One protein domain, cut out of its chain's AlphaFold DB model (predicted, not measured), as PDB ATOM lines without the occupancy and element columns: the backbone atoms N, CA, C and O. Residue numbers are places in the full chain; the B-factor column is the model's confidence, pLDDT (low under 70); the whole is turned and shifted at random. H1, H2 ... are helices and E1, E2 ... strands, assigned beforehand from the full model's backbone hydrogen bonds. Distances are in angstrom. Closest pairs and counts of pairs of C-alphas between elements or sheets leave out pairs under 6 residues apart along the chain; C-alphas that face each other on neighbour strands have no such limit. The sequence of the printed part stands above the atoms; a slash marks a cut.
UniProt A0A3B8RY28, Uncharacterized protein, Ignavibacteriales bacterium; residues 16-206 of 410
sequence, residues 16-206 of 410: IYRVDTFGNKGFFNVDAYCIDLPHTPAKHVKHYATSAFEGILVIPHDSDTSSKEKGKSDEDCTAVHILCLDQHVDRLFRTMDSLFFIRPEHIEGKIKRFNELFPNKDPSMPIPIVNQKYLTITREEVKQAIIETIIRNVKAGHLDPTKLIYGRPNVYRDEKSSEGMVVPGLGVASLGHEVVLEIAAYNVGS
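What this domain is: This is residues 16 to 206 of the 410 residues of an uncharacterized protein of Ignavibacteriales bacterium (UniProt A0A3B8RY28). A long, strongly twisted sheet, with the strands E6 and E8 paired along its middle, curls round the helix H5, while H3 packs on the same face of the sheet beyond one end of H5. Two arms stick out at opposite ends of the long axis: residues 64 to 73, and residues 112 to 126, of which 112 to 117 belong to H4. The printed part has 191 residues, with five named helices and eight named strands: along the chain two strands, E1 and E2, are followed by the helices H1 and H2, then by three strands, E3 to E5, three helices, H3 to H5, and three strands, E6 to E8; the class is mixed, helices and strands, and the neighbour pairs of the branched sheet are antiparallel. The whole is loose, with a radius of gyration of the C-alphas of 20.9 A and spans of 78 by 38 by 24 A.

Where its parts are: Start at C-alpha 164, (-10.051, -6.607, -14.736), where E6 begins; it runs 42.2 A to residue 178. E8, residues 193 to 204, measures 33.1 A and ends at C-alpha 204, (-11.654, -2.532, -11.379). The shorter strands are E1, 16 to 20; E2, 25 to 29; E3, 51 to 53; E4, 56 to 60; E5, 79 to 83; and E7, 181 to 183. Find H5 from C-alpha 139, (-11.002, -25.493, 0.134), to residue 155, 24.4 A; H3 is residues 85 to 98, 20.1 A, and H4 107 to 117, 15.3 A. H1, 30 to 35, and H2, 44 to 48, are short.

How they stand to each other: Look first along E6: E8 lies on one side of it, and E3, E4 and E7 on the other side. N 170 and O 198 of E6 and E8 are 2.8 A apart; N 52 and O 171 of E3 and E6, 2.8 A; N 58 and O 165 of E4 and E6, 2.8 A; N 183 and O 176 of the hairpin E6 and E7, 2.8 A. E1 lies on one side of E8 and E6 on the other side, with N 19 of E1 and O 197 of E8 2.9 A apart; E1 and E2 form a hairpin, with N 18 and O 26 2.9 A apart. E5 forms a hairpin with E4, N 59 and O 81 at 2.9 A. The closest C-alphas of H5 and E8 are Ile 150 and Ala 201, 6.4 A. H3 has a height over the sheet of 9.0 A and runs along E3, at 9 degrees on the local plane. With residues 139 to 143 alone, H5 touches H3, Arg 139 to Val 89 at 6.4 A between C-alphas, at a steep tilt of 54 degrees, opposite ways. H2 stands at the sheet's level, H1 only grazes the sheet, and H4 is not on it. In H1 to H5 every O i to N i+4 pair is within hydrogen-bond range.

The domain as a whole: The C-alphas of Gly 71 and Asn 120, the two farthest apart, are 78.5 A apart. The printed part has no cut; the links E4 to E5 and H4 to H5 are long. The mean pLDDT of the printed part is 84.3, and it is under 70 at residues 32 to 39, 62 to 77, 126 to 131, 179 to 181 and 206.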
ATOM      1  N   ILE A  16     -23.446 -11.897  -4.434       93.88
ATOM      2  CA  ILE A  16     -22.425 -12.411  -3.516       93.88
ATOM      3  C   ILE A  16     -22.703 -13.867  -3.183       93.88
ATOM      4  O   ILE A  16     -23.855 -14.297  -3.172       93.88
ATOM      5  N   TYR A  17     -21.653 -14.618  -2.877       96.00
ATOM      6  CA  TYR A  17     -21.794 -15.885  -2.169       96.00
ATOM      7  C   TYR A  17     -21.700 -15.630  -0.667       96.00
ATOM      8  O   TYR A  17     -20.855 -14.842  -0.239       96.00
ATOM      9  N   ARG A  18     -22.519 -16.317   0.128       94.50
ATOM     10  CA  ARG A  18     -22.435 -16.321   1.593       94.50
ATOM     11  C   ARG A  18     -22.500 -17.749   2.114       94.50
ATOM     12  O   ARG A  18     -23.245 -18.561   1.571       94.50
ATOM     13  N   VAL A  19     -21.772 -18.015   3.192       94.69
ATOM     14  CA  VAL A  19     -21.924 -19.186   4.061       94.69
ATOM     15  C   VAL A  19     -21.707 -18.791   5.518       94.69
ATOM     16  O   VAL A  19     -20.810 -18.001   5.819       94.69
ATOM     17  N   ASP A  20     -22.520 -19.328   6.422       92.38
ATOM     18  CA  ASP A  20     -22.387 -19.118   7.865       92.38
ATOM     19  C   ASP A  20     -22.071 -20.410   8.638       92.38
ATOM     20  O   ASP A  20     -21.987 -21.514   8.092       92.38
ATOM     21  N   THR A  21     -21.867 -20.265   9.948       91.69
ATOM     22  CA  THR A  21     -21.540 -21.375  10.853       91.69
ATOM     23  C   THR A  21     -22.650 -22.423  10.988       91.69
ATOM     24  O   THR A  21     -22.367 -23.507  11.494       91.69
ATOM     25  N   PHE A  22     -23.885 -22.117  10.575       87.75
ATOM     26  CA  PHE A  22     -25.027 -23.036  10.601       87.75
ATOM     27  C   PHE A  22     -25.193 -23.797   9.283       87.75
ATOM     28  O   PHE A  22     -26.080 -24.638   9.164       87.75
ATOM     29  N   GLY A  23     -24.331 -23.523   8.301       86.56
ATOM     30  CA  GLY A  23     -24.383 -24.147   6.987       86.56
ATOM     31  C   GLY A  23     -25.377 -23.485   6.037       86.56
ATOM     32  O   GLY A  23     -25.576 -24.007   4.937       86.56
ATOM     33  N   ASN A  24     -25.963 -22.335   6.399       88.81
ATOM     34  CA  ASN A  24     -26.762 -21.564   5.453       88.81
ATOM     35  C   ASN A  24     -25.809 -21.006   4.399       88.81
ATOM     36  O   ASN A  24     -25.003 -20.123   4.697       88.81
ATOM     37  N   LYS A  25     -25.874 -21.542   3.178       93.50
ATOM     38  CA  LYS A  25     -25.023 -21.126   2.063       93.50
ATOM     39  C   LYS A  25     -25.820 -20.873   0.795       93.50
ATOM     40  O   LYS A  25     -26.755 -21.611   0.495       93.50
ATOM     41  N   GLY A  26     -25.438 -19.853   0.038       94.31
ATOM     42  CA  GLY A  26     -26.152 -19.484  -1.180       94.31
ATOM     43  C   GLY A  26     -25.598 -18.249  -1.872       94.31
ATOM     44  O   GLY A  26     -24.633 -17.636  -1.416       94.31
ATOM     45  N   PHE A  27     -26.240 -17.903  -2.986       94.69
ATOM     46  CA  PHE A  27     -25.976 -16.683  -3.737       94.69
ATOM     47  C   PHE A  27     -27.104 -15.687  -3.509       94.69
ATOM     48  O   PHE A  27     -28.275 -16.050  -3.608       94.69
ATOM     49  N   PHE A  28     -26.745 -14.437  -3.245       90.38
ATOM     50  CA  PHE A  28     -27.692 -13.392  -2.875       90.38
ATOM     51  C   PHE A  28     -27.426 -12.138  -3.701       90.38
ATOM     52  O   PHE A  28     -26.273 -11.740  -3.864       90.38
ATOM     53  N   ASN A  29     -28.490 -11.503  -4.199       88.38
ATOM     54  CA  ASN A  29     -28.386 -10.143  -4.722       88.38
ATOM     55  C   ASN A  29     -28.127  -9.192  -3.557       88.38
ATOM     56  O   ASN A  29     -28.846  -9.238  -2.559       88.38
ATOM     57  N   VAL A  30     -27.128  -8.324  -3.691       81.69
ATOM     58  CA  VAL A  30     -26.697  -7.445  -2.599       81.69
ATOM     59  C   VAL A  30     -27.796  -6.485  -2.160       81.69
ATOM     60  O   VAL A  30     -27.943  -6.281  -0.965       81.69
ATOM     61  N   ASP A  31     -28.626  -5.971  -3.069       74.94
ATOM     62  CA  ASP A  31     -29.750  -5.105  -2.688       74.94
ATOM     63  C   ASP A  31     -30.776  -5.826  -1.801       74.94
ATOM     64  O   ASP A  31     -31.180  -5.289  -0.773       74.94
ATOM     65  N   ALA A  32     -31.144  -7.067  -2.137       68.06
ATOM     66  CA  ALA A  32     -32.027  -7.873  -1.291       68.06
ATOM     67  C   ALA A  32     -31.350  -8.220   0.045       68.06
ATOM     68  O   ALA A  32     -31.961  -8.161   1.104       68.06
ATOM     69  N   TYR A  33     -30.055  -8.522  -0.008       69.62
ATOM     70  CA  TYR A  33     -29.263  -8.915   1.145       69.62
ATOM     71  C   TYR A  33     -29.034  -7.773   2.148       69.62
ATOM     72  O   TYR A  33     -29.161  -7.974   3.351       69.62
ATOM     73  N   CYS A  34     -28.706  -6.569   1.676       65.06
ATOM     74  CA  CYS A  34     -28.392  -5.416   2.517       65.06
ATOM     75  C   CYS A  34     -29.617  -4.832   3.229       65.06
ATOM     76  O   CYS A  34     -29.449  -4.216   4.279       65.06
ATOM     77  N   ILE A  35     -30.823  -5.021   2.686       56.91
ATOM     78  CA  ILE A  35     -32.074  -4.601   3.339       56.91
ATOM     79  C   ILE A  35     -32.335  -5.438   4.600       56.91
ATOM     80  O   ILE A  35     -32.790  -4.898   5.606       56.91
ATOM     81  N   ASP A  36     -31.966  -6.721   4.572       53.22
ATOM     82  CA  ASP A  36     -32.210  -7.676   5.655       53.22
ATOM     83  C   ASP A  36     -31.038  -7.800   6.647       53.22
ATOM     84  O   ASP A  36     -31.084  -8.623   7.564       53.22
ATOM     85  N   LEU A  37     -29.967  -7.005   6.503       55.00
ATOM     86  CA  LEU A  37     -28.810  -7.101   7.394       55.00
ATOM     87  C   LEU A  37     -29.136  -6.551   8.793       55.00
ATOM     88  O   LEU A  37     -29.343  -5.341   8.950       55.00
ATOM     89  N   PRO A  38     -29.040  -7.370   9.856       55.91
ATOM     90  CA  PRO A  38     -28.997  -6.844  11.207       55.91
ATOM     91  C   PRO A  38     -27.676  -6.078  11.376       55.91
ATOM     92  O   PRO A  38     -26.607  -6.630  11.643       55.91
ATOM     93  N   HIS A  39     -27.711  -4.758  11.192       65.56
ATOM     94  CA  HIS A  39     -26.582  -3.862  11.437       65.56
ATOM     95  C   HIS A  39     -26.401  -3.608  12.936       65.56
ATOM     96  O   HIS A  39     -26.333  -2.464  13.389       65.56
ATOM     97  N   THR A  40     -26.291  -4.668  13.735       74.62
ATOM     98  CA  THR A  40     -26.139  -4.496  15.177       74.62
ATOM     99  C   THR A  40     -24.798  -3.814  15.484       74.62
ATOM    100  O   THR A  40     -23.773  -4.079  14.833       74.62
ATOM    101  N   PRO A  41     -24.747  -2.898  16.463       81.06
ATOM    102  CA  PRO A  41     -23.480  -2.366  16.956       81.06
ATOM    103  C   PRO A  41     -22.675  -3.428  17.722       81.06
ATOM    104  O   PRO A  41     -21.507  -3.200  18.006       81.06
ATOM    105  N   ALA A  42     -23.264  -4.589  18.029       81.25
ATOM    106  CA  ALA A  42     -22.661  -5.657  18.822       81.25
ATOM    107  C   ALA A  42     -21.868  -6.699  18.005       81.25
ATOM    108  O   ALA A  42     -21.341  -7.642  18.593       81.25
ATOM    109  N   LYS A  43     -21.763  -6.558  16.674       88.19
ATOM    110  CA  LYS A  43     -20.957  -7.472  15.844       88.19
ATOM    111  C   LYS A  43     -19.507  -7.503  16.324       88.19
ATOM    112  O   LYS A  43     -18.853  -6.460  16.373       88.19
ATOM    113  N   HIS A  44     -18.981  -8.691  16.608       92.25
ATOM    114  CA  HIS A  44     -17.664  -8.853  17.234       92.25
ATOM    115  C   HIS A  44     -16.533  -8.232  16.403       92.25
ATOM    116  O   HIS A  44     -15.650  -7.557  16.935       92.25
ATOM    117  N   VAL A  45     -16.597  -8.382  15.075       92.62
ATOM    118  CA  VAL A  45     -15.621  -7.804  14.139       92.62
ATOM    119  C   VAL A  45     -15.482  -6.281  14.254       92.62
ATOM    120  O   VAL A  45     -14.383  -5.772  14.049       92.62
ATOM    121  N   LYS A  46     -16.544  -5.557  14.635       91.06
ATOM    122  CA  LYS A  46     -16.509  -4.090  14.785       91.06
ATOM    123  C   LYS A  46     -15.678  -3.632  15.986       91.06
ATOM    124  O   LYS A  46     -15.198  -2.507  15.980       91.06
ATOM    125  N   HIS A  47     -15.517  -4.494  16.991       91.38
ATOM    126  CA  HIS A  47     -14.807  -4.178  18.236       91.38
ATOM    127  C   HIS A  47     -13.403  -4.774  18.267       91.38
ATOM    128  O   HIS A  47     -12.473  -4.145  18.759       91.38
ATOM    129  N   TYR A  48     -13.243  -5.980  17.720       92.62
ATOM    130  CA  TYR A  48     -12.047  -6.800  17.942       92.62
ATOM    131  C   TYR A  48     -11.304  -7.184  16.666       92.62
ATOM    132  O   TYR A  48     -10.420  -8.035  16.712       92.62
ATOM    133  N   ALA A  49     -11.671  -6.592  15.521       93.00
ATOM    134  CA  ALA A  49     -11.030  -6.842  14.227       93.00
ATOM    135  C   ALA A  49     -10.902  -8.341  13.880       93.00
ATOM    136  O   ALA A  49      -9.960  -8.767  13.211       93.00
ATOM    137  N   THR A  50     -11.858  -9.156  14.337       94.00
ATOM    138  CA  THR A  50     -11.928 -10.594  14.061       94.00
ATOM    139  C   THR A  50     -12.407 -10.836  12.640       94.00
ATOM    140  O   THR A  50     -13.538 -11.276  12.416       94.00
ATOM    141  N   SER A  51     -11.534 -10.523  11.688       96.38
ATOM    142  CA  SER A  51     -11.730 -10.739  10.264       96.38
ATOM    143  C   SER A  51     -10.458 -11.198   9.557       96.38
ATOM    144  O   SER A  51      -9.326 -10.943   9.986       96.38
ATOM    145  N   ALA A  52     -10.677 -11.870   8.436       97.12
ATOM    146  CA  ALA A  52      -9.705 -12.300   7.451       97.12
ATOM    147  C   ALA A  52     -10.255 -12.005   6.062       97.12
ATOM    148  O   ALA A  52     -11.466 -11.996   5.863       97.12
ATOM    149  N   PHE A  53      -9.382 -11.816   5.088       97.25
ATOM    150  CA  PHE A  53      -9.825 -11.629   3.714       97.25
ATOM    151  C   PHE A  53      -8.783 -12.111   2.720       97.25
ATOM    152  O   PHE A  53      -7.613 -12.294   3.054       97.25
ATOM    153  N   GLU A  54      -9.206 -12.258   1.473       97.06
ATOM    154  CA  GLU A  54      -8.320 -12.441   0.335       97.06
ATOM    155  C   GLU A  54      -8.546 -11.386  -0.740       97.06
ATOM    156  O   GLU A  54      -9.540 -10.658  -0.763       97.06
ATOM    157  N   GLY A  55      -7.553 -11.281  -1.614       93.56
ATOM    158  CA  GLY A  55      -7.587 -10.397  -2.765       93.56
ATOM    159  C   GLY A  55      -7.169 -11.171  -3.993       93.56
ATOM    160  O   GLY A  55      -5.999 -11.549  -4.087       93.56
ATOM    161  N   ILE A  56      -8.115 -11.396  -4.896       93.19
ATOM    162  CA  ILE A  56      -7.942 -12.253  -6.067       93.19
ATOM    163  C   ILE A  56      -8.100 -11.393  -7.309       93.19
ATOM    164  O   ILE A  56      -9.083 -10.668  -7.436       93.19
ATOM    165  N   LEU A  57      -7.134 -11.475  -8.219       92.88
ATOM    166  CA  LEU A  57      -7.211 -10.789  -9.502       92.88
ATOM    167  C   LEU A  57      -7.669 -11.773 -10.575       92.88
ATOM    168  O   LEU A  57      -7.182 -12.903 -10.643       92.88
ATOM    169  N   VAL A  58      -8.596 -11.325 -11.405       93.38
ATOM    170  CA  VAL A  58      -9.141 -12.060 -12.537       93.38
ATOM    171  C   VAL A  58      -8.913 -11.209 -13.774       93.38
ATOM    172  O   VAL A  58      -9.225 -10.014 -13.781       93.38
ATOM    173  N   ILE A  59      -8.325 -11.822 -14.793       91.06
ATOM    174  CA  ILE A  59      -7.980 -11.155 -16.046       91.06
ATOM    175  C   ILE A  59      -8.804 -11.735 -17.198       91.06
ATOM    176  O   ILE A  59      -9.150 -12.922 -17.154       91.06
ATOM    177  N   PRO A  60      -9.095 -10.934 -18.234       89.56
ATOM    178  CA  PRO A  60      -9.691 -11.436 -19.464       89.56
ATOM    179  C   PRO A  60      -8.864 -12.577 -20.064       89.56
ATOM    180  O   PRO A  60      -7.634 -12.605 -19.956       89.56
ATOM    181  N   HIS A  61      -9.534 -13.537 -20.698       85.31
ATOM    182  CA  HIS A  61      -8.852 -14.494 -21.559       85.31
ATOM    183  C   HIS A  61      -8.502 -13.804 -22.881       85.31
ATOM    184  O   HIS A  61      -9.362 -13.643 -23.742       85.31
ATOM    185  N   ASP A  62      -7.248 -13.390 -23.054       69.00
ATOM    186  CA  ASP A  62      -6.800 -12.847 -24.336       69.00
ATOM    187  C   ASP A  62      -6.694 -13.964 -25.387       69.00
ATOM    188  O   ASP A  62      -5.964 -14.942 -25.210       69.00
ATOM    189  N   SER A  63      -7.388 -13.797 -26.519       46.94
ATOM    190  CA  SER A  63      -7.002 -14.442 -27.776       46.94
ATOM    191  C   SER A  63      -5.776 -13.698 -28.314       46.94
ATOM    192  O   SER A  63      -5.950 -12.592 -28.815       46.94
ATOM    193  N   ASP A  64      -4.574 -14.252 -28.153       39.16
ATOM    194  CA  ASP A  64      -3.298 -13.782 -28.725       39.16
ATOM    195  C   ASP A  64      -3.121 -12.251 -28.837       39.16
ATOM    196  O   ASP A  64      -3.492 -11.596 -29.812       39.16
ATOM    197  N   THR A  65      -2.408 -11.662 -27.878       38.56
ATOM    198  CA  THR A  65      -1.994 -10.247 -27.885       38.56
ATOM    199  C   THR A  65      -1.060  -9.849 -29.045       38.56
ATOM    200  O   THR A  65      -0.621  -8.699 -29.098       38.56
ATOM    201  N   SER A  66      -0.771 -10.741 -30.000       35.81
ATOM    202  CA  SER A  66      -0.083 -10.421 -31.260       35.81
ATOM    203  C   SER A  66      -0.987  -9.786 -32.325       35.81
ATOM    204  O   SER A  66      -0.469  -9.254 -33.304       35.81
ATOM    205  N   SER A  67      -2.311  -9.780 -32.150       34.19
ATOM    206  CA  SER A  67      -3.245  -9.154 -33.094       34.19
ATOM    207  C   SER A  67      -4.336  -8.363 -32.370       34.19
ATOM    208  O   SER A  67      -5.505  -8.738 -32.325       34.19
ATOM    209  N   LYS A  68      -3.987  -7.171 -31.867       36.56
ATOM    210  CA  LYS A  68      -4.992  -6.110 -31.669       36.56
ATOM    211  C   LYS A  68      -5.462  -5.591 -33.033       36.56
ATOM    212  O   LYS A  68      -5.203  -4.445 -33.396       36.56
ATOM    213  N   GLU A  69      -6.163  -6.429 -33.791       33.53
ATOM    214  CA  GLU A  69      -7.103  -5.932 -34.786       33.53
ATOM    215  C   GLU A  69      -8.246  -5.257 -34.024       33.53
ATOM    216  O   GLU A  69      -8.972  -5.872 -33.241       33.53
ATOM    217  N   LYS A  70      -8.351  -3.939 -34.200       37.31
ATOM    218  CA  LYS A  70      -9.479  -3.141 -33.724       37.31
ATOM    219  C   LYS A  70     -10.751  -3.689 -34.376       37.31
ATOM    220  O   LYS A  70     -10.951  -3.451 -35.563       37.31
ATOM    221  N   GLY A  71     -11.602  -4.386 -33.622       40.75
ATOM    222  CA  GLY A  71     -12.916  -4.778 -34.142       40.75
ATOM    223  C   GLY A  71     -13.635  -5.968 -33.509       40.75
ATOM    224  O   GLY A  71     -14.759  -6.223 -33.925       40.75
ATOM    225  N   LYS A  72     -13.072  -6.694 -32.531       42.91
ATOM    226  CA  LYS A  72     -13.868  -7.702 -31.805       42.91
ATOM    227  C   LYS A  72     -14.859  -7.004 -30.869       42.91
ATOM    228  O   LYS A  72     -14.452  -6.162 -30.074       42.91
ATOM    229  N   SER A  73     -16.144  -7.318 -31.023       43.78
ATOM    230  CA  SER A  73     -17.221  -6.845 -30.155       43.78
ATOM    231  C   SER A  73     -17.088  -7.440 -28.748       43.78
ATOM    232  O   SER A  73     -16.577  -8.546 -28.572       43.78
ATOM    233  N   ASP A  74     -17.596  -6.716 -27.749       49.41
ATOM    234  CA  ASP A  74     -17.599  -7.114 -26.331       49.41
ATOM    235  C   ASP A  74     -18.383  -8.427 -26.051       49.41
ATOM    236  O   ASP A  74     -18.307  -8.980 -24.957       49.41
ATOM    237  N   GLU A  75     -19.107  -8.969 -27.040       51.19
ATOM    238  CA  GLU A  75     -19.999 -10.140 -26.921       51.19
ATOM    239  C   GLU A  75     -19.284 -11.515 -26.966       51.19
ATOM    240  O   GLU A  75     -19.909 -12.556 -26.729       51.19
ATOM    241  N   ASP A  76     -17.970 -11.548 -27.219       56.41
ATOM    242  CA  ASP A  76     -17.220 -12.791 -27.474       56.41
ATOM    243  C   ASP A  76     -16.225 -13.227 -26.388       56.41
ATOM    244  O   ASP A  76     -15.525 -14.227 -26.566       56.41
ATOM    245  N   CYS A  77     -16.169 -12.558 -25.230       67.19
ATOM    246  CA  CYS A  77     -15.336 -13.040 -24.123       67.19
ATOM    247  C   CYS A  77     -15.939 -14.320 -23.512       67.19
ATOM    248  O   CYS A  77     -16.869 -14.269 -22.705       67.19
ATOM    249  N   THR A  78     -15.431 -15.489 -23.918       81.31
ATOM    250  CA  THR A  78     -15.956 -16.791 -23.465       81.31
ATOM    251  C   THR A  78     -15.326 -17.288 -22.174       81.31
ATOM    252  O   THR A  78     -15.858 -18.219 -21.577       81.31
ATOM    253  N   ALA A  79     -14.211 -16.694 -21.741       91.62
ATOM    254  CA  ALA A  79     -13.446 -17.158 -20.595       91.62
ATOM    255  C   ALA A  79     -12.692 -16.024 -19.893       91.62
ATOM    256  O   ALA A  79     -12.389 -14.987 -20.476       91.62
ATOM    257  N   VAL A  80     -12.313 -16.272 -18.644       94.25
ATOM    258  CA  VAL A  80     -11.381 -15.449 -17.858       94.25
ATOM    259  C   VAL A  80     -10.334 -16.344 -17.201       94.25
ATOM    260  O   VAL A  80     -10.488 -17.565 -17.150       94.25
ATOM    261  N   HIS A  81      -9.268 -15.750 -16.672       94.81
ATOM    262  CA  HIS A  81      -8.296 -16.453 -15.833       94.81
ATOM    263  C   HIS A  81      -8.296 -15.890 -14.421       94.81
ATOM    264  O   HIS A  81      -8.059 -14.699 -14.221       94.81
ATOM    265  N   ILE A  82      -8.505 -16.759 -13.436       95.94
ATOM    266  CA  ILE A  82      -8.321 -16.432 -12.024       95.94
ATOM    267  C   ILE A  82      -6.860 -16.675 -11.659       95.94
ATOM    268  O   ILE A  82      -6.329 -17.775 -11.822       95.94
ATOM    269  N   LEU A  83      -6.206 -15.640 -11.149       94.69
ATOM    270  CA  LEU A  83      -4.777 -15.668 -10.889       94.69
ATOM    271  C   LEU A  83      -4.467 -16.204  -9.489       94.69
ATOM    272  O   LEU A  83      -4.935 -15.659  -8.491       94.69
ATOM    273  N   CYS A  84      -3.604 -17.216  -9.419       95.44
ATOM    274  CA  CYS A  84      -3.108 -17.851  -8.196       95.44
ATOM    275  C   CYS A  84      -4.217 -18.386  -7.260       95.44
ATOM    276  O   CYS A  84      -4.081 -18.284  -6.036       95.44
ATOM    277  N   LEU A  85      -5.327 -18.900  -7.811       96.75
ATOM    278  CA  LEU A  85      -6.521 -19.285  -7.041       96.75
ATOM    279  C   LEU A  85      -6.192 -20.219  -5.866       96.75
ATOM    280  O   LEU A  85      -6.569 -19.932  -4.729       96.75
ATOM    281  N   ASP A  86      -5.435 -21.287  -6.121       96.31
ATOM    282  CA  ASP A  86      -5.053 -22.261  -5.095       96.31
ATOM    283  C   ASP A  86      -4.263 -21.613  -3.959       96.31
ATOM    284  O   ASP A  86      -4.589 -21.787  -2.785       96.31
ATOM    285  N   GLN A  87      -3.269 -20.787  -4.299       95.88
ATOM    286  CA  GLN A  87      -2.420 -20.146  -3.300       95.88
ATOM    287  C   GLN A  87      -3.195 -19.115  -2.462       95.88
ATOM    288  O   GLN A  87      -2.896 -18.937  -1.276       95.88
ATOM    289  N   HIS A  88      -4.184 -18.437  -3.055       97.00
ATOM    290  CA  HIS A  88      -5.084 -17.539  -2.329       97.00
ATOM    291  C   HIS A  88      -5.984 -18.310  -1.358       97.00
ATOM    292  O   HIS A  88      -6.052 -17.948  -0.181       97.00
ATOM    293  N   VAL A  89      -6.614 -19.400  -1.803       97.88
ATOM    294  CA  VAL A  89      -7.473 -20.228  -0.942       97.88
ATOM    295  C   VAL A  89      -6.670 -20.879   0.186       97.88
ATOM    296  O   VAL A  89      -7.107 -20.857   1.336       97.88
ATOM    297  N   ASP A  90      -5.457 -21.360  -0.077       96.81
ATOM    298  CA  ASP A  90      -4.603 -21.918   0.973       96.81
ATOM    299  C   ASP A  90      -4.238 -20.890   2.044       96.81
ATOM    300  O   ASP A  90      -4.285 -21.190   3.243       96.81
ATOM    301  N   ARG A  91      -3.905 -19.655   1.649       96.69
ATOM    302  CA  ARG A  91      -3.621 -18.589   2.619       96.69
ATOM    303  C   ARG A  91      -4.871 -18.172   3.395       96.69
ATOM    304  O   ARG A  91      -4.746 -17.905   4.596       96.69
ATOM    305  N   LEU A  92      -6.045 -18.162   2.762       97.81
ATOM    306  CA  LEU A  92      -7.313 -17.921   3.449       97.81
ATOM    307  C   LEU A  92      -7.542 -18.970   4.542       97.81
ATOM    308  O   LEU A  92      -7.768 -18.597   5.689       97.81
ATOM    309  N   PHE A  93      -7.376 -20.259   4.229       97.38
ATOM    310  CA  PHE A  93      -7.548 -21.343   5.203       97.38
ATOM    311  C   PHE A  93      -6.539 -21.278   6.352       97.38
ATOM    312  O   PHE A  93      -6.934 -21.432   7.503       97.38
ATOM    313  N   ARG A  94      -5.261 -20.966   6.086       95.06
ATOM    314  CA  ARG A  94      -4.276 -20.734   7.165       95.06
ATOM    315  C   ARG A  94      -4.677 -19.574   8.079       95.06
ATOM    316  O   ARG A  94      -4.498 -19.648   9.292       95.06
ATOM    317  N   THR A  95      -5.225 -18.505   7.501       96.12
ATOM    318  CA  THR A  95      -5.709 -17.344   8.260       96.12
ATOM    319  C   THR A  95      -6.950 -17.712   9.082       96.12
ATOM    320  O   THR A  95      -7.032 -17.350  10.253       96.12
ATOM    321  N   MET A  96      -7.887 -18.469   8.503       96.44
ATOM    322  CA  MET A  96      -9.087 -18.965   9.184       96.44
ATOM    323  C   MET A  96      -8.750 -19.910  10.340       96.44
ATOM    324  O   MET A  96      -9.345 -19.772  11.403       96.44
ATOM    325  N   ASP A  97      -7.799 -20.827  10.159       94.44
ATOM    326  CA  ASP A  97      -7.304 -21.723  11.213       94.44
ATOM    327  C   ASP A  97      -6.698 -20.919  12.374       94.44
ATOM    328  O   ASP A  97      -7.114 -21.059  13.525       94.44
ATOM    329  N   SER A  98      -5.813 -19.967  12.054       92.62
ATOM    330  CA  SER A  98      -5.125 -19.125  13.045       92.62
ATOM    331  C   SER A  98      -6.071 -18.229  13.855       92.62
ATOM    332  O   SER A  98      -5.796 -17.927  15.015       92.62
ATOM    333  N   LEU A  99      -7.181 -17.791  13.252       93.75
ATOM    334  CA  LEU A  99      -8.202 -16.950  13.890       93.75
ATOM    335  C   LEU A  99      -9.405 -17.746  14.410       93.75
ATOM    336  O   LEU A  99     -10.407 -17.150  14.814       93.75
ATOM    337  N   PHE A 100      -9.312 -19.079  14.425       93.31
ATOM    338  CA  PHE A 100     -10.368 -19.977  14.891       93.31
ATOM    339  C   PHE A 100     -11.698 -19.806  14.134       93.31
ATOM    340  O   PHE A 100     -12.759 -20.019  14.709       93.31
ATOM    341  N   PHE A 101     -11.695 -19.391  12.867       95.69
ATOM    342  CA  PHE A 101     -12.907 -19.347  12.031       95.69
ATOM    343  C   PHE A 101     -13.333 -20.734  11.560       95.69
ATOM    344  O   PHE A 101     -14.523 -20.987  11.398       95.69
ATOM    345  N   ILE A 102     -12.368 -21.633  11.395       94.81
ATOM    346  CA  ILE A 102     -12.570 -23.075  11.251       94.81
ATOM    347  C   ILE A 102     -12.014 -23.774  12.486       94.81
ATOM    348  O   ILE A 102     -11.240 -23.183  13.244       94.81
ATOM    349  N   ARG A 103     -12.418 -25.027  12.704       91.38
ATOM    350  CA  ARG A 103     -11.878 -25.829  13.803       91.38
ATOM    351  C   ARG A 103     -10.373 -26.032  13.577       91.38
ATOM    352  O   ARG A 103     -10.026 -26.580  12.531       91.38
ATOM    353  N   PRO A 104      -9.498 -25.648  14.526       88.62
ATOM    354  CA  PRO A 104      -8.068 -25.775  14.303       88.62
ATOM    355  C   PRO A 104      -7.622 -27.232  14.207       88.62
ATOM    356  O   PRO A 104      -8.001 -28.046  15.054       88.62
ATOM    357  N   GLU A 105      -6.772 -27.549  13.234       84.25
ATOM    358  CA  GLU A 105      -6.398 -28.936  12.902       84.25
ATOM    359  C   GLU A 105      -5.756 -29.687  14.086       84.25
ATOM    360  O   GLU A 105      -6.043 -30.853  14.345       84.25
ATOM    361  N   HIS A 106      -4.929 -28.997  14.877       85.12
ATOM    362  CA  HIS A 106      -4.152 -29.607  15.966       85.12
ATOM    363  C   HIS A 106      -4.757 -29.413  17.365       85.12
ATOM    364  O   HIS A 106      -4.071 -29.625  18.373       85.12
ATOM    365  N   ILE A 107      -6.016 -28.973  17.469       85.75
ATOM    366  CA  ILE A 107      -6.599 -28.614  18.770       85.75
ATOM    367  C   ILE A 107      -6.723 -29.817  19.717       85.75
ATOM    368  O   ILE A 107      -6.440 -29.694  20.906       85.75
ATOM    369  N   GLU A 108      -7.061 -30.998  19.201       85.56
ATOM    370  CA  GLU A 108      -7.251 -32.207  20.015       85.56
ATOM    371  C   GLU A 108      -5.941 -32.683  20.644       85.56
ATOM    372  O   GLU A 108      -5.897 -32.983  21.838       85.56
ATOM    373  N   GLY A 109      -4.847 -32.654  19.877       88.25
ATOM    374  CA  GLY A 109      -3.508 -32.951  20.386       88.25
ATOM    375  C   GLY A 109      -3.073 -31.973  21.480       88.25
ATOM    376  O   GLY A 109      -2.544 -32.399  22.507       88.25
ATOM    377  N   LYS A 110      -3.358 -30.672  21.317       88.31
ATOM    378  CA  LYS A 110      -3.074 -29.651  22.343       88.31
ATOM    379  C   LYS A 110      -3.870 -29.890  23.622       88.31
ATOM    380  O   LYS A 110      -3.315 -29.777  24.710       88.31
ATOM    381  N   ILE A 111      -5.144 -30.258  23.502       85.94
ATOM    382  CA  ILE A 111      -6.010 -30.544  24.651       85.94
ATOM    383  C   ILE A 111      -5.557 -31.811  25.371       85.94
ATOM    384  O   ILE A 111      -5.425 -31.801  26.593       85.94
ATOM    385  N   LYS A 112      -5.241 -32.877  24.629       88.75
ATOM    386  CA  LYS A 112      -4.658 -34.096  25.198       88.75
ATOM    387  C   LYS A 112      -3.367 -33.780  25.956       88.75
ATOM    388  O   LYS A 112      -3.247 -34.139  27.123       88.75
ATOM    389  N   ARG A 113      -2.450 -33.032  25.337       92.06
ATOM    390  CA  ARG A 113      -1.184 -32.629  25.960       92.06
ATOM    391  C   ARG A 113      -1.391 -31.777  27.213       92.06
ATOM    392  O   ARG A 113      -0.715 -31.994  28.211       92.06
ATOM    393  N   PHE A 114      -2.328 -30.830  27.182       90.38
ATOM    394  CA  PHE A 114      -2.697 -30.036  28.355       90.38
ATOM    395  C   PHE A 114      -3.210 -30.933  29.489       90.38
ATOM    396  O   PHE A 114      -2.808 -30.778  30.639       90.38
ATOM    397  N   ASN A 115      -4.044 -31.925  29.168       88.38
ATOM    398  CA  ASN A 115      -4.560 -32.868  30.154       88.38
ATOM    399  C   ASN A 115      -3.467 -33.750  30.772       88.38
ATOM    400  O   ASN A 115      -3.517 -33.991  31.974       88.38
ATOM    401  N   GLU A 116      -2.493 -34.194  29.976       93.38
ATOM    402  CA  GLU A 116      -1.333 -34.964  30.449       93.38
ATOM    403  C   GLU A 116      -0.421 -34.141  31.366       93.38
ATOM    404  O   GLU A 116       0.064 -34.652  32.371       93.38
ATOM    405  N   LEU A 117      -0.181 -32.871  31.023       95.25
ATOM    406  CA  LEU A 117       0.669 -31.971  31.810       95.25
ATOM    407  C   LEU A 117       0.006 -31.533  33.122       95.25
ATOM    408  O   LEU A 117       0.700 -31.295  34.108       95.25
ATOM    409  N   PHE A 118      -1.325 -31.445  33.139       92.88
ATOM    410  CA  PHE A 118      -2.106 -30.992  34.288       92.88
ATOM    411  C   PHE A 118      -3.173 -32.036  34.669       92.88
ATOM    412  O   PHE A 118      -4.372 -31.817  34.443       92.88
ATOM    413  N   PRO A 119      -2.761 -33.182  35.250       90.31
ATOM    414  CA  PRO A 119      -3.678 -34.267  35.603       90.31
ATOM    415  C   PRO A 119      -4.615 -33.898  36.762       90.31
ATOM    416  O   PRO A 119      -5.760 -34.333  36.774       90.31
ATOM    417  N   ASN A 120      -4.164 -33.033  37.678       92.25
ATOM    418  CA  ASN A 120      -4.934 -32.555  38.835       92.25
ATOM    419  C   ASN A 120      -5.527 -31.153  38.609       92.25
ATOM    420  O   ASN A 120      -5.724 -30.405  39.567       92.25
ATOM    421  N   LYS A 121      -5.734 -30.747  37.347       87.38
ATOM    422  CA  LYS A 121      -6.407 -29.476  37.049       87.38
ATOM    423  C   LYS A 121      -7.812 -29.466  37.647       87.38
ATOM    424  O   LYS A 121      -8.424 -30.521  37.804       87.38
ATOM    425  N   ASP A 122      -8.297 -28.266  37.941       85.50
ATOM    426  CA  ASP A 122      -9.598 -28.040  38.557       85.50
ATOM    427  C   ASP A 122     -10.704 -28.857  37.846       85.50
ATOM    428  O   ASP A 122     -10.957 -28.643  36.654       85.50
ATOM    429  N   PRO A 123     -11.358 -29.808  38.548       79.25
ATOM    430  CA  PRO A 123     -12.420 -30.637  37.978       79.25
ATOM    431  C   PRO A 123     -13.635 -29.836  37.492       79.25
ATOM    432  O   PRO A 123     -14.437 -30.358  36.720       79.25
ATOM    433  N   SER A 124     -13.780 -28.585  37.939       81.75
ATOM    434  CA  SER A 124     -14.841 -27.672  37.515       81.75
ATOM    435  C   SER A 124     -14.538 -26.938  36.204       81.75
ATOM    436  O   SER A 124     -15.418 -26.250  35.680       81.75
ATOM    437  N   MET A 125     -13.335 -27.098  35.628       79.12
ATOM    438  CA  MET A 125     -13.013 -26.491  34.334       79.12
ATOM    439  C   MET A 125     -13.989 -26.979  33.252       79.12
ATOM    440  O   MET A 125     -14.090 -28.187  33.010       79.12
ATOM    441  N   PRO A 126     -14.671 -26.068  32.535       68.56
ATOM    442  CA  PRO A 126     -15.526 -26.467  31.428       68.56
ATOM    443  C   PRO A 126     -14.673 -27.105  30.323       68.56
ATOM    444  O   PRO A 126     -13.604 -26.593  29.997       68.56
ATOM    445  N   ILE A 127     -15.150 -28.198  29.715       59.62
ATOM    446  CA  ILE A 127     -14.544 -28.775  28.502       59.62
ATOM    447  C   ILE A 127     -15.154 -28.035  27.296       59.62
ATOM    448  O   ILE A 127     -16.257 -28.377  26.865       59.62
ATOM    449  N   PRO A 128     -14.510 -26.992  26.736       61.28
ATOM    450  CA  PRO A 128     -15.245 -25.936  26.040       61.28
ATOM    451  C   PRO A 128     -15.530 -26.216  24.561       61.28
ATOM    452  O   PRO A 128     -15.923 -25.295  23.859       61.28
ATOM    453  N   ILE A 129     -15.285 -27.417  24.028       60.41
ATOM    454  CA  ILE A 129     -15.225 -27.608  22.565       60.41
ATOM    455  C   ILE A 129     -16.614 -27.744  21.924       60.41
ATOM    456  O   ILE A 129     -16.800 -27.324  20.785       60.41
ATOM    457  N   VAL A 130     -17.584 -28.331  22.632       57.16
ATOM    458  CA  VAL A 130     -18.824 -28.847  22.017       57.16
ATOM    459  C   VAL A 130     -19.755 -27.733  21.512       57.16
ATOM    460  O   VAL A 130     -20.466 -27.941  20.539       57.16
ATOM    461  N   ASN A 131     -19.685 -26.531  22.096       65.38
ATOM    462  CA  ASN A 131     -20.601 -25.421  21.789       65.38
ATOM    463  C   ASN A 131     -19.936 -24.250  21.038       65.38
ATOM    464  O   ASN A 131     -20.455 -23.132  21.063       65.38
ATOM    465  N   GLN A 132     -18.775 -24.468  20.411       82.25
ATOM    466  CA  GLN A 132     -18.092 -23.414  19.653       82.25
ATOM    467  C   GLN A 132     -18.573 -23.353  18.207       82.25
ATOM    468  O   GLN A 132     -18.858 -24.375  17.585       82.25
ATOM    469  N   LYS A 133     -18.615 -22.138  17.663       86.69
ATOM    470  CA  LYS A 133     -19.066 -21.864  16.299       86.69
ATOM    471  C   LYS A 133     -17.871 -21.785  15.356       86.69
ATOM    472  O   LYS A 133     -17.014 -20.908  15.509       86.69
ATOM    473  N   TYR A 134     -17.828 -22.703  14.396       92.50
ATOM    474  CA  TYR A 134     -16.836 -22.778  13.325       92.50
ATOM    475  C   TYR A 134     -17.542 -22.912  11.975       92.50
ATOM    476  O   TYR A 134     -18.558 -23.603  11.867       92.50
ATOM    477  N   LEU A 135     -16.968 -22.326  10.926       94.31
ATOM    478  CA  LEU A 135     -17.365 -22.645   9.558       94.31
ATOM    479  C   LEU A 135     -17.008 -24.097   9.240       94.31
ATOM    480  O   LEU A 135     -15.882 -24.539   9.474       94.31
ATOM    481  N   THR A 136     -17.962 -24.811   8.650       93.50
ATOM    482  CA  THR A 136     -17.731 -26.127   8.047       93.50
ATOM    483  C   THR A 136     -17.727 -25.948   6.537       93.50
ATOM    484  O   THR A 136     -18.780 -25.920   5.907       93.50
ATOM    485  N   ILE A 137     -16.538 -25.743   5.976       95.38
ATOM    486  CA  ILE A 137     -16.346 -25.528   4.542       95.38
ATOM    487  C   ILE A 137     -14.983 -26.049   4.094       95.38
ATOM    488  O   ILE A 137     -13.987 -25.934   4.812       95.38
ATOM    489  N   THR A 138     -14.936 -26.626   2.900       97.06
ATOM    490  CA  THR A 138     -13.711 -27.149   2.290       97.06
ATOM    491  C   THR A 138     -13.038 -26.125   1.376       97.06
ATOM    492  O   THR A 138     -13.658 -25.178   0.893       97.06
ATOM    493  N   ARG A 139     -11.741 -26.323   1.102       97.94
ATOM    494  CA  ARG A 139     -11.002 -25.493   0.134       97.94
ATOM    495  C   ARG A 139     -11.657 -25.520  -1.244       97.94
ATOM    496  O   ARG A 139     -11.759 -24.478  -1.878       97.94
ATOM    497  N   GLU A 140     -12.115 -26.692  -1.676       98.19
ATOM    498  CA  GLU A 140     -12.760 -26.858  -2.978       98.19
ATOM    499  C   GLU A 140     -14.094 -26.110  -3.047       98.19
ATOM    500  O   GLU A 140     -14.333 -25.384  -4.006       98.19
ATOM    501  N   GLU A 141     -14.914 -26.167  -1.995       97.81
ATOM    502  CA  GLU A 141     -16.144 -25.367  -1.929       97.81
ATOM    503  C   GLU A 141     -15.865 -23.863  -2.027       97.81
ATOM    504  O   GLU A 141     -16.589 -23.162  -2.730       97.81
ATOM    505  N   VAL A 142     -14.806 -23.356  -1.381       98.31
ATOM    506  CA  VAL A 142     -14.425 -21.938  -1.501       98.31
ATOM    507  C   VAL A 142     -13.959 -21.597  -2.919       98.31
ATOM    508  O   VAL A 142     -14.344 -20.549  -3.436       98.31
ATOM    509  N   LYS A 143     -13.170 -22.460  -3.572       98.44
ATOM    510  CA  LYS A 143     -12.752 -22.251  -4.972       98.44
ATOM    511  C   LYS A 143     -13.957 -22.176  -5.905       98.44
ATOM    512  O   LYS A 143     -14.071 -21.218  -6.666       98.44
ATOM    513  N   GLN A 144     -14.869 -23.140  -5.799       98.19
ATOM    514  CA  GLN A 144     -16.086 -23.169  -6.607       98.19
ATOM    515  C   GLN A 144     -16.974 -21.957  -6.327       98.19
ATOM    516  O   GLN A 144     -17.477 -21.343  -7.261       98.19
ATOM    517  N   ALA A 145     -17.101 -21.539  -5.066       98.25
ATOM    518  CA  ALA A 145     -17.844 -20.333  -4.718       98.25
ATOM    519  C   ALA A 145     -17.239 -19.066  -5.352       98.25
ATOM    520  O   ALA A 145     -17.987 -18.244  -5.873       98.25
ATOM    521  N   ILE A 146     -15.907 -18.923  -5.378       98.44
ATOM    522  CA  ILE A 146     -15.230 -17.809  -6.070       98.44
ATOM    523  C   ILE A 146     -15.548 -17.825  -7.571       98.44
ATOM    524  O   ILE A 146     -15.925 -16.790  -8.124       98.44
ATOM    525  N   ILE A 147     -15.402 -18.985  -8.219       98.12
ATOM    526  CA  ILE A 147     -15.657 -19.169  -9.656       98.12
ATOM    527  C   ILE A 147     -17.112 -18.819  -9.992       98.12
ATOM    528  O   ILE A 147     -17.371 -17.982 -10.856       98.12
ATOM    529  N   GLU A 148     -18.062 -19.394  -9.260       97.75
ATOM    530  CA  GLU A 148     -19.495 -19.178  -9.462       97.75
ATOM    531  C   GLU A 148     -19.920 -17.732  -9.188       97.75
ATOM    532  O   GLU A 148     -20.755 -17.196  -9.918       97.75
ATOM    533  N   THR A 149     -19.336 -17.063  -8.185       97.31
ATOM    534  CA  THR A 149     -19.574 -15.629  -7.955       97.31
ATOM    535  C   THR A 149     -19.198 -14.818  -9.194       97.31
ATOM    536  O   THR A 149     -19.955 -13.928  -9.584       97.31
ATOM    537  N   ILE A 150     -18.077 -15.124  -9.851       95.88
ATOM    538  CA  ILE A 150     -17.664 -14.428 -11.078       95.88
ATOM    539  C   ILE A 150     -18.630 -14.749 -12.224       95.88
ATOM    540  O   ILE A 150     -19.205 -13.825 -12.800       95.88
ATOM    541  N   ILE A 151     -18.866 -16.036 -12.514       96.06
ATOM    542  CA  ILE A 151     -19.727 -16.479 -13.628       96.06
ATOM    543  C   ILE A 151     -21.123 -15.865 -13.518       96.06
ATOM    544  O   ILE A 151     -21.633 -15.306 -14.489       96.06
ATOM    545  N   ARG A 152     -21.747 -15.930 -12.339       95.31
ATOM    546  CA  ARG A 152     -23.115 -15.432 -12.133       95.31
ATOM    547  C   ARG A 152     -23.220 -13.933 -12.342       95.31
ATOM    548  O   ARG A 152     -24.174 -13.481 -12.964       95.31
ATOM    549  N   ASN A 153     -22.248 -13.168 -11.851       94.06
ATOM    550  CA  ASN A 153     -22.249 -11.727 -12.062       94.06
ATOM    551  C   ASN A 153     -22.000 -11.356 -13.525       94.06
ATOM    552  O   ASN A 153     -22.630 -10.421 -14.010       94.06
ATOM    553  N   VAL A 154     -21.145 -12.087 -14.246       92.31
ATOM    554  CA  VAL A 154     -20.972 -11.857 -15.687       92.31
ATOM    555  C   VAL A 154     -22.260 -12.191 -16.447       92.31
ATOM    556  O   VAL A 154     -22.750 -11.362 -17.207       92.31
ATOM    557  N   LYS A 155     -22.879 -13.353 -16.182       91.69
ATOM    558  CA  LYS A 155     -24.151 -13.760 -16.814       91.69
ATOM    559  C   LYS A 155     -25.306 -12.801 -16.516       91.69
ATOM    560  O   LYS A 155     -26.186 -12.635 -17.352       91.69
ATOM    561  N   ALA A 156     -25.302 -12.166 -15.346       91.38
ATOM    562  CA  ALA A 156     -26.284 -11.154 -14.966       91.38
ATOM    563  C   ALA A 156     -25.977  -9.747 -15.522       91.38
ATOM    564  O   ALA A 156     -26.751  -8.823 -15.286       91.38
ATOM    565  N   GLY A 157     -24.860  -9.555 -16.238       89.94
ATOM    566  CA  GLY A 157     -24.439  -8.247 -16.757       89.94
ATOM    567  C   GLY A 157     -23.897  -7.290 -15.688       89.94
ATOM    568  O   GLY A 157     -23.782  -6.092 -15.929       89.94
ATOM    569  N   HIS A 158     -23.575  -7.802 -14.498       89.81
ATOM    570  CA  HIS A 158     -23.026  -7.034 -13.378       89.81
ATOM    571  C   HIS A 158     -21.502  -6.891 -13.444       89.81
ATOM    572  O   HIS A 158     -20.942  -5.970 -12.852       89.81
ATOM    573  N   LEU A 159     -20.833  -7.815 -14.141       90.38
ATOM    574  CA  LEU A 159     -19.402  -7.759 -14.414       90.38
ATOM    575  C   LEU A 159     -19.130  -7.818 -15.912       90.38
ATOM    576  O   LEU A 159     -19.670  -8.663 -16.619       90.38
ATOM    577  N   ASP A 160     -18.227  -6.957 -16.358       88.94
ATOM    578  CA  ASP A 160     -17.650  -6.957 -17.694       88.94
ATOM    579  C   ASP A 160     -16.403  -7.866 -17.721       88.94
ATOM    580  O   ASP A 160     -15.385  -7.516 -17.109       88.94
ATOM    581  N   PRO A 161     -16.450  -9.029 -18.395       90.12
ATOM    582  CA  PRO A 161     -15.341  -9.984 -18.435       90.12
ATOM    583  C   PRO A 161     -14.182  -9.536 -19.339       90.12
ATOM    584  O   PRO A 161     -13.146 -10.198 -19.365       90.12
ATOM    585  N   THR A 162     -14.327  -8.430 -20.077       87.06
ATOM    586  CA  THR A 162     -13.244  -7.819 -20.871       87.06
ATOM    587  C   THR A 162     -12.359  -6.888 -20.036       87.06
ATOM    588  O   THR A 162     -11.288  -6.464 -20.475       87.06
ATOM    589  N   LYS A 163     -12.779  -6.581 -18.804       87.25
ATOM    590  CA  LYS A 163     -12.045  -5.750 -17.845       87.25
ATOM    591  C   LYS A 163     -11.430  -6.605 -16.743       87.25
ATOM    592  O   LYS A 163     -11.775  -7.767 -16.547       87.25
ATOM    593  N   LEU A 164     -10.534  -5.994 -15.969       88.44
ATOM    594  CA  LEU A 164     -10.051  -6.607 -14.736       88.44
ATOM    595  C   LEU A 164     -11.212  -6.778 -13.755       88.44
ATOM    596  O   LEU A 164     -12.022  -5.864 -13.562       88.44
ATOM    597  N   ILE A 165     -11.256  -7.939 -13.110       91.19
ATOM    598  CA  ILE A 165     -12.197  -8.246 -12.037       91.19
ATOM    599  C   ILE A 165     -11.395  -8.540 -10.769       91.19
ATOM    600  O   ILE A 165     -10.375  -9.229 -10.796       91.19
ATOM    601  N   TYR A 166     -11.851  -8.018  -9.636       92.12
ATOM    602  CA  TYR A 166     -11.253  -8.273  -8.336       92.12
ATOM    603  C   TYR A 166     -12.213  -9.036  -7.431       92.12
ATOM    604  O   TYR A 166     -13.266  -8.520  -7.057       92.12
ATOM    605  N   GLY A 167     -11.828 -10.256  -7.063       94.19
ATOM    606  CA  GLY A 167     -12.523 -11.093  -6.095       94.19
ATOM    607  C   GLY A 167     -12.106 -10.767  -4.661       94.19
ATOM    608  O   GLY A 167     -10.920 -10.604  -4.355       94.19
ATOM    609  N   ARG A 168     -13.091 -10.709  -3.765       95.44
ATOM    610  CA  ARG A 168     -12.934 -10.397  -2.342       95.44
ATOM    611  C   ARG A 168     -13.654 -11.438  -1.479       95.44
ATOM    612  O   ARG A 168     -14.786 -11.199  -1.060       95.44
ATOM    613  N   PRO A 169     -13.011 -12.576  -1.176       97.94
ATOM    614  CA  PRO A 169     -13.399 -13.395  -0.036       97.94
ATOM    615  C   PRO A 169     -13.149 -12.628   1.269       97.94
ATOM    616  O   PRO A 169     -12.065 -12.071   1.458       97.94
ATOM    617  N   ASN A 170     -14.126 -12.602   2.167       96.81
ATOM    618  CA  ASN A 170     -14.061 -11.954   3.472       96.81
ATOM    619  C   ASN A 170     -14.699 -12.867   4.524       96.81
ATOM    620  O   ASN A 170     -15.835 -13.297   4.359       96.81
ATOM    621  N   VAL A 171     -13.976 -13.153   5.601       97.62
ATOM    622  CA  VAL A 171     -14.421 -14.006   6.707       97.62
ATOM    623  C   VAL A 171     -14.380 -13.195   7.984       97.62
ATOM    624  O   VAL A 171     -13.380 -12.533   8.252       97.62
ATOM    625  N   TYR A 172     -15.429 -13.236   8.793       95.88
ATOM    626  CA  TYR A 172     -15.474 -12.469  10.034       95.88
ATOM    627  C   TYR A 172     -16.377 -13.099  11.087       95.88
ATOM    628  O   TYR A 172     -17.231 -13.933  10.785       95.88
ATOM    629  N   ARG A 173     -16.178 -12.677  12.342       93.44
ATOM    630  CA  ARG A 173     -17.103 -12.983  13.440       93.44
ATOM    631  C   ARG A 173     -18.226 -11.964  13.474       93.44
ATOM    632  O   ARG A 173     -17.976 -10.763  13.633       93.44
ATOM    633  N   ASP A 174     -19.439 -12.462  13.329       89.56
ATOM    634  CA  ASP A 174     -20.649 -11.663  13.348       89.56
ATOM    635  C   ASP A 174     -21.179 -11.518  14.792       89.56
ATOM    636  O   ASP A 174     -20.421 -11.459  15.774       89.56
ATOM    637  N   GLU A 175     -22.486 -11.396  14.941       84.88
ATOM    638  CA  GLU A 175     -23.175 -11.368  16.215       84.88
ATOM    639  C   GLU A 175     -23.137 -12.707  16.958       84.88
ATOM    640  O   GLU A 175     -22.804 -13.776  16.436       84.88
ATOM    641  N   LYS A 176     -23.415 -12.622  18.257       82.81
ATOM    642  CA  LYS A 176     -23.589 -13.798  19.094       82.81
ATOM    643  C   LYS A 176     -25.055 -14.185  19.031       82.81
ATOM    644  O   LYS A 176     -25.922 -13.346  19.241       82.81
ATOM    645  N   SER A 177     -25.321 -15.460  18.800       73.69
ATOM    646  CA  SER A 177     -26.668 -16.021  18.871       73.69
ATOM    647  C   SER A 177     -26.761 -17.150  19.888       73.69
ATOM    648  O   SER A 177     -25.794 -17.888  20.110       73.69
ATOM    649  N   SER A 178     -27.929 -17.276  20.505       70.88
ATOM    650  CA  SER A 178     -28.305 -18.357  21.414       70.88
ATOM    651  C   SER A 178     -29.747 -18.742  21.105       70.88
ATOM    652  O   SER A 178     -30.593 -17.858  21.048       70.88
ATOM    653  N   GLU A 179     -30.024 -20.028  20.867       67.56
ATOM    654  CA  GLU A 179     -31.386 -20.533  20.580       67.56
ATOM    655  C   GLU A 179     -32.115 -19.770  19.449       67.56
ATOM    656  O   GLU A 179     -33.311 -19.508  19.514       67.56
ATOM    657  N   GLY A 180     -31.380 -19.378  18.402       64.06
ATOM    658  CA  GLY A 180     -31.937 -18.646  17.255       64.06
ATOM    659  C   GLY A 180     -32.185 -17.152  17.494       64.06
ATOM    660  O   GLY A 180     -32.707 -16.485  16.606       64.06
ATOM    661  N   MET A 181     -31.791 -16.609  18.652       66.81
ATOM    662  CA  MET A 181     -31.911 -15.186  18.985       66.81
ATOM    663  C   MET A 181     -30.542 -14.515  19.070       66.81
ATOM    664  O   MET A 181     -29.602 -15.070  19.646       66.81
ATOM    665  N   VAL A 182     -30.437 -13.296  18.536       72.38
ATOM    666  CA  VAL A 182     -29.247 -12.451  18.693       72.38
ATOM    667  C   VAL A 182     -29.150 -11.991  20.146       72.38
ATOM    668  O   VAL A 182     -30.087 -11.412  20.694       72.38
ATOM    669  N   VAL A 183     -28.001 -12.224  20.771       75.06
ATOM    670  CA  VAL A 183     -27.696 -11.798  22.140       75.06
ATOM    671  C   VAL A 183     -26.485 -10.860  22.136       75.06
ATOM    672  O   VAL A 183     -25.540 -11.080  21.374       75.06
ATOM    673  N   PRO A 184     -26.449  -9.815  22.982       73.19
ATOM    674  CA  PRO A 184     -25.273  -8.960  23.086       73.19
ATOM    675  C   PRO A 184     -24.022  -9.763  23.471       73.19
ATOM    676  O   PRO A 184     -24.028 -10.559  24.413       73.19
ATOM    677  N   GLY A 185     -22.926  -9.536  22.750       76.38
ATOM    678  CA  GLY A 185     -21.636 -10.163  23.008       76.38
ATOM    679  C   GLY A 185     -20.515  -9.161  22.784       76.38
ATOM    680  O   GLY A 185     -20.035  -9.013  21.671       76.38
ATOM    681  N   LEU A 186     -20.117  -8.458  23.844       82.62
ATOM    682  CA  LEU A 186     -18.983  -7.529  23.807       82.62
ATOM    683  C   LEU A 186     -17.727  -8.126  24.449       82.62
ATOM    684  O   LEU A 186     -16.764  -7.408  24.650       82.62
ATOM    685  N   GLY A 187     -17.711  -9.410  24.810       85.94
ATOM    686  CA  GLY A 187     -16.488 -10.058  25.292       85.94
ATOM    687  C   GLY A 187     -15.490 -10.272  24.152       85.94
ATOM    688  O   GLY A 187     -15.902 -10.522  23.029       85.94
ATOM    689  N   VAL A 188     -14.190 -10.234  24.457       88.12
ATOM    690  CA  VAL A 188     -13.098 -10.486  23.488       88.12
ATOM    691  C   VAL A 188     -13.114 -11.927  22.945       88.12
ATOM    692  O   VAL A 188     -12.578 -12.216  21.875       88.12
ATOM    693  N   ALA A 189     -13.693 -12.867  23.701       88.19
ATOM    694  CA  ALA A 189     -13.767 -14.270  23.316       88.19
ATOM    695  C   ALA A 189     -14.741 -14.471  22.144       88.19
ATOM    696  O   ALA A 189     -15.959 -14.381  22.298       88.19
ATOM    697  N   SER A 190     -14.194 -14.828  20.982       88.88
ATOM    698  CA  SER A 190     -14.946 -14.877  19.727       88.88
ATOM    699  C   SER A 190     -15.639 -16.212  19.443       88.88
ATOM    700  O   SER A 190     -16.540 -16.261  18.614       88.88
ATOM    701  N   LEU A 191     -15.265 -17.305  20.116       88.81
ATOM    702  CA  LEU A 191     -15.669 -18.661  19.711       88.81
ATOM    703  C   LEU A 191     -17.190 -18.930  19.782       88.81
ATOM    704  O   LEU A 191     -17.693 -19.788  19.057       88.81
ATOM    705  N   GLY A 192     -17.934 -18.167  20.593       87.19
ATOM    706  CA  GLY A 192     -19.402 -18.236  20.668       87.19
ATOM    707  C   GLY A 192     -20.149 -17.354  19.654       87.19
ATOM    708  O   GLY A 192     -21.380 -17.419  19.573       87.19
ATOM    709  N   HIS A 193     -19.435 -16.517  18.901       90.62
ATOM    710  CA  HIS A 193     -20.003 -15.663  17.856       90.62
ATOM    711  C   HIS A 193     -20.115 -16.417  16.541       90.62
ATOM    712  O   HIS A 193     -19.306 -17.295  16.257       90.62
ATOM    713  N   GLU A 194     -21.099 -16.085  15.720       90.31
ATOM    714  CA  GLU A 194     -21.205 -16.677  14.390       90.31
ATOM    715  C   GLU A 194     -19.993 -16.324  13.533       90.31
ATOM    716  O   GLU A 194     -19.370 -15.278  13.711       90.31
ATOM    717  N   VAL A 195     -19.647 -17.214  12.612       93.94
ATOM    718  CA  VAL A 195     -18.636 -16.955  11.590       93.94
ATOM    719  C   VAL A 195     -19.350 -16.903  10.255       93.94
ATOM    720  O   VAL A 195     -20.154 -17.786   9.957       93.94
ATOM    721  N   VAL A 196     -19.038 -15.887   9.462       94.06
ATOM    722  CA  VAL A 196     -19.584 -15.688   8.121       94.06
ATOM    723  C   VAL A 196     -18.424 -15.583   7.141       94.06
ATOM    724  O   VAL A 196     -17.455 -14.875   7.416       94.06
ATOM    725  N   LEU A 197     -18.517 -16.288   6.015       97.12
ATOM    726  CA  LEU A 197     -17.698 -16.073   4.825       97.12
ATOM    727  C   LEU A 197     -18.592 -15.500   3.724       97.12
ATOM    728  O   LEU A 197     -19.617 -16.085   3.376       97.12
ATOM    729  N   GLU A 198     -18.160 -14.387   3.149       95.31
ATOM    730  CA  GLU A 198     -18.774 -13.740   1.993       95.31
ATOM    731  C   GLU A 198     -17.759 -13.612   0.864       95.31
ATOM    732  O   GLU A 198     -16.575 -13.369   1.103       95.31
ATOM    733  N   ILE A 199     -18.212 -13.757  -0.379       96.94
ATOM    734  CA  ILE A 199     -17.376 -13.567  -1.564       96.94
ATOM    735  C   ILE A 199     -18.092 -12.617  -2.512       96.94
ATOM    736  O   ILE A 199     -19.192 -12.905  -2.987       96.94
ATOM    737  N   ALA A 200     -17.430 -11.502  -2.798       94.12
ATOM    738  CA  ALA A 200     -17.868 -10.508  -3.765       94.12
ATOM    739  C   ALA A 200     -16.855 -10.361  -4.905       94.12
ATOM    740  O   ALA A 200     -15.688 -10.738  -4.761       94.12
ATOM    741  N   ALA A 201     -17.293  -9.796  -6.026       93.12
ATOM    742  CA  ALA A 201     -16.445  -9.504  -7.173       93.12
ATOM    743  C   ALA A 201     -16.846  -8.172  -7.818       93.12
ATOM    744  O   ALA A 201     -18.020  -7.809  -7.812       93.12
ATOM    745  N   TYR A 202     -15.863  -7.449  -8.359       89.38
ATOM    746  CA  TYR A 202     -16.046  -6.094  -8.888       89.38
ATOM    747  C   TYR A 202     -15.173  -5.879 -10.112       89.38
ATOM    748  O   TYR A 202     -14.019  -6.310 -10.104       89.38
ATOM    749  N   ASN A 203     -15.662  -5.153 -11.117       89.81
ATOM    750  CA  ASN A 203     -14.765  -4.596 -12.121       89.81
ATOM    751  C   ASN A 203     -13.895  -3.512 -11.498       89.81
ATOM    752  O   ASN A 203     -14.351  -2.719 -10.673       89.81
ATOM    753  N   VAL A 204     -12.632  -3.478 -11.903       83.00
ATOM    754  CA  VAL A 204     -11.654  -2.532 -11.379       83.00
ATOM    755  C   VAL A 204     -10.842  -1.927 -12.517       83.00
ATOM    756  O   VAL A 204     -10.608  -2.566 -13.541       83.00
ATOM    757  N   GLY A 205     -10.423  -0.672 -12.349       71.75
ATOM    758  CA  GLY A 205      -9.537  -0.010 -13.304       71.75
ATOM    759  C   GLY A 205      -8.138  -0.633 -13.327       71.75
ATOM    760  O   GLY A 205      -7.730  -1.326 -12.391       71.75
ATOM    761  N   SER A 206      -7.368  -0.348 -14.379       59.34
ATOM    762  CA  SER A 206      -5.954  -0.714 -14.428       59.34
ATOM    763  C   SER A 206      -5.170   0.086 -13.382       59.34
ATOM    764  O   SER A 206      -5.083   1.311 -13.431       59.34
TER     765      SER A 206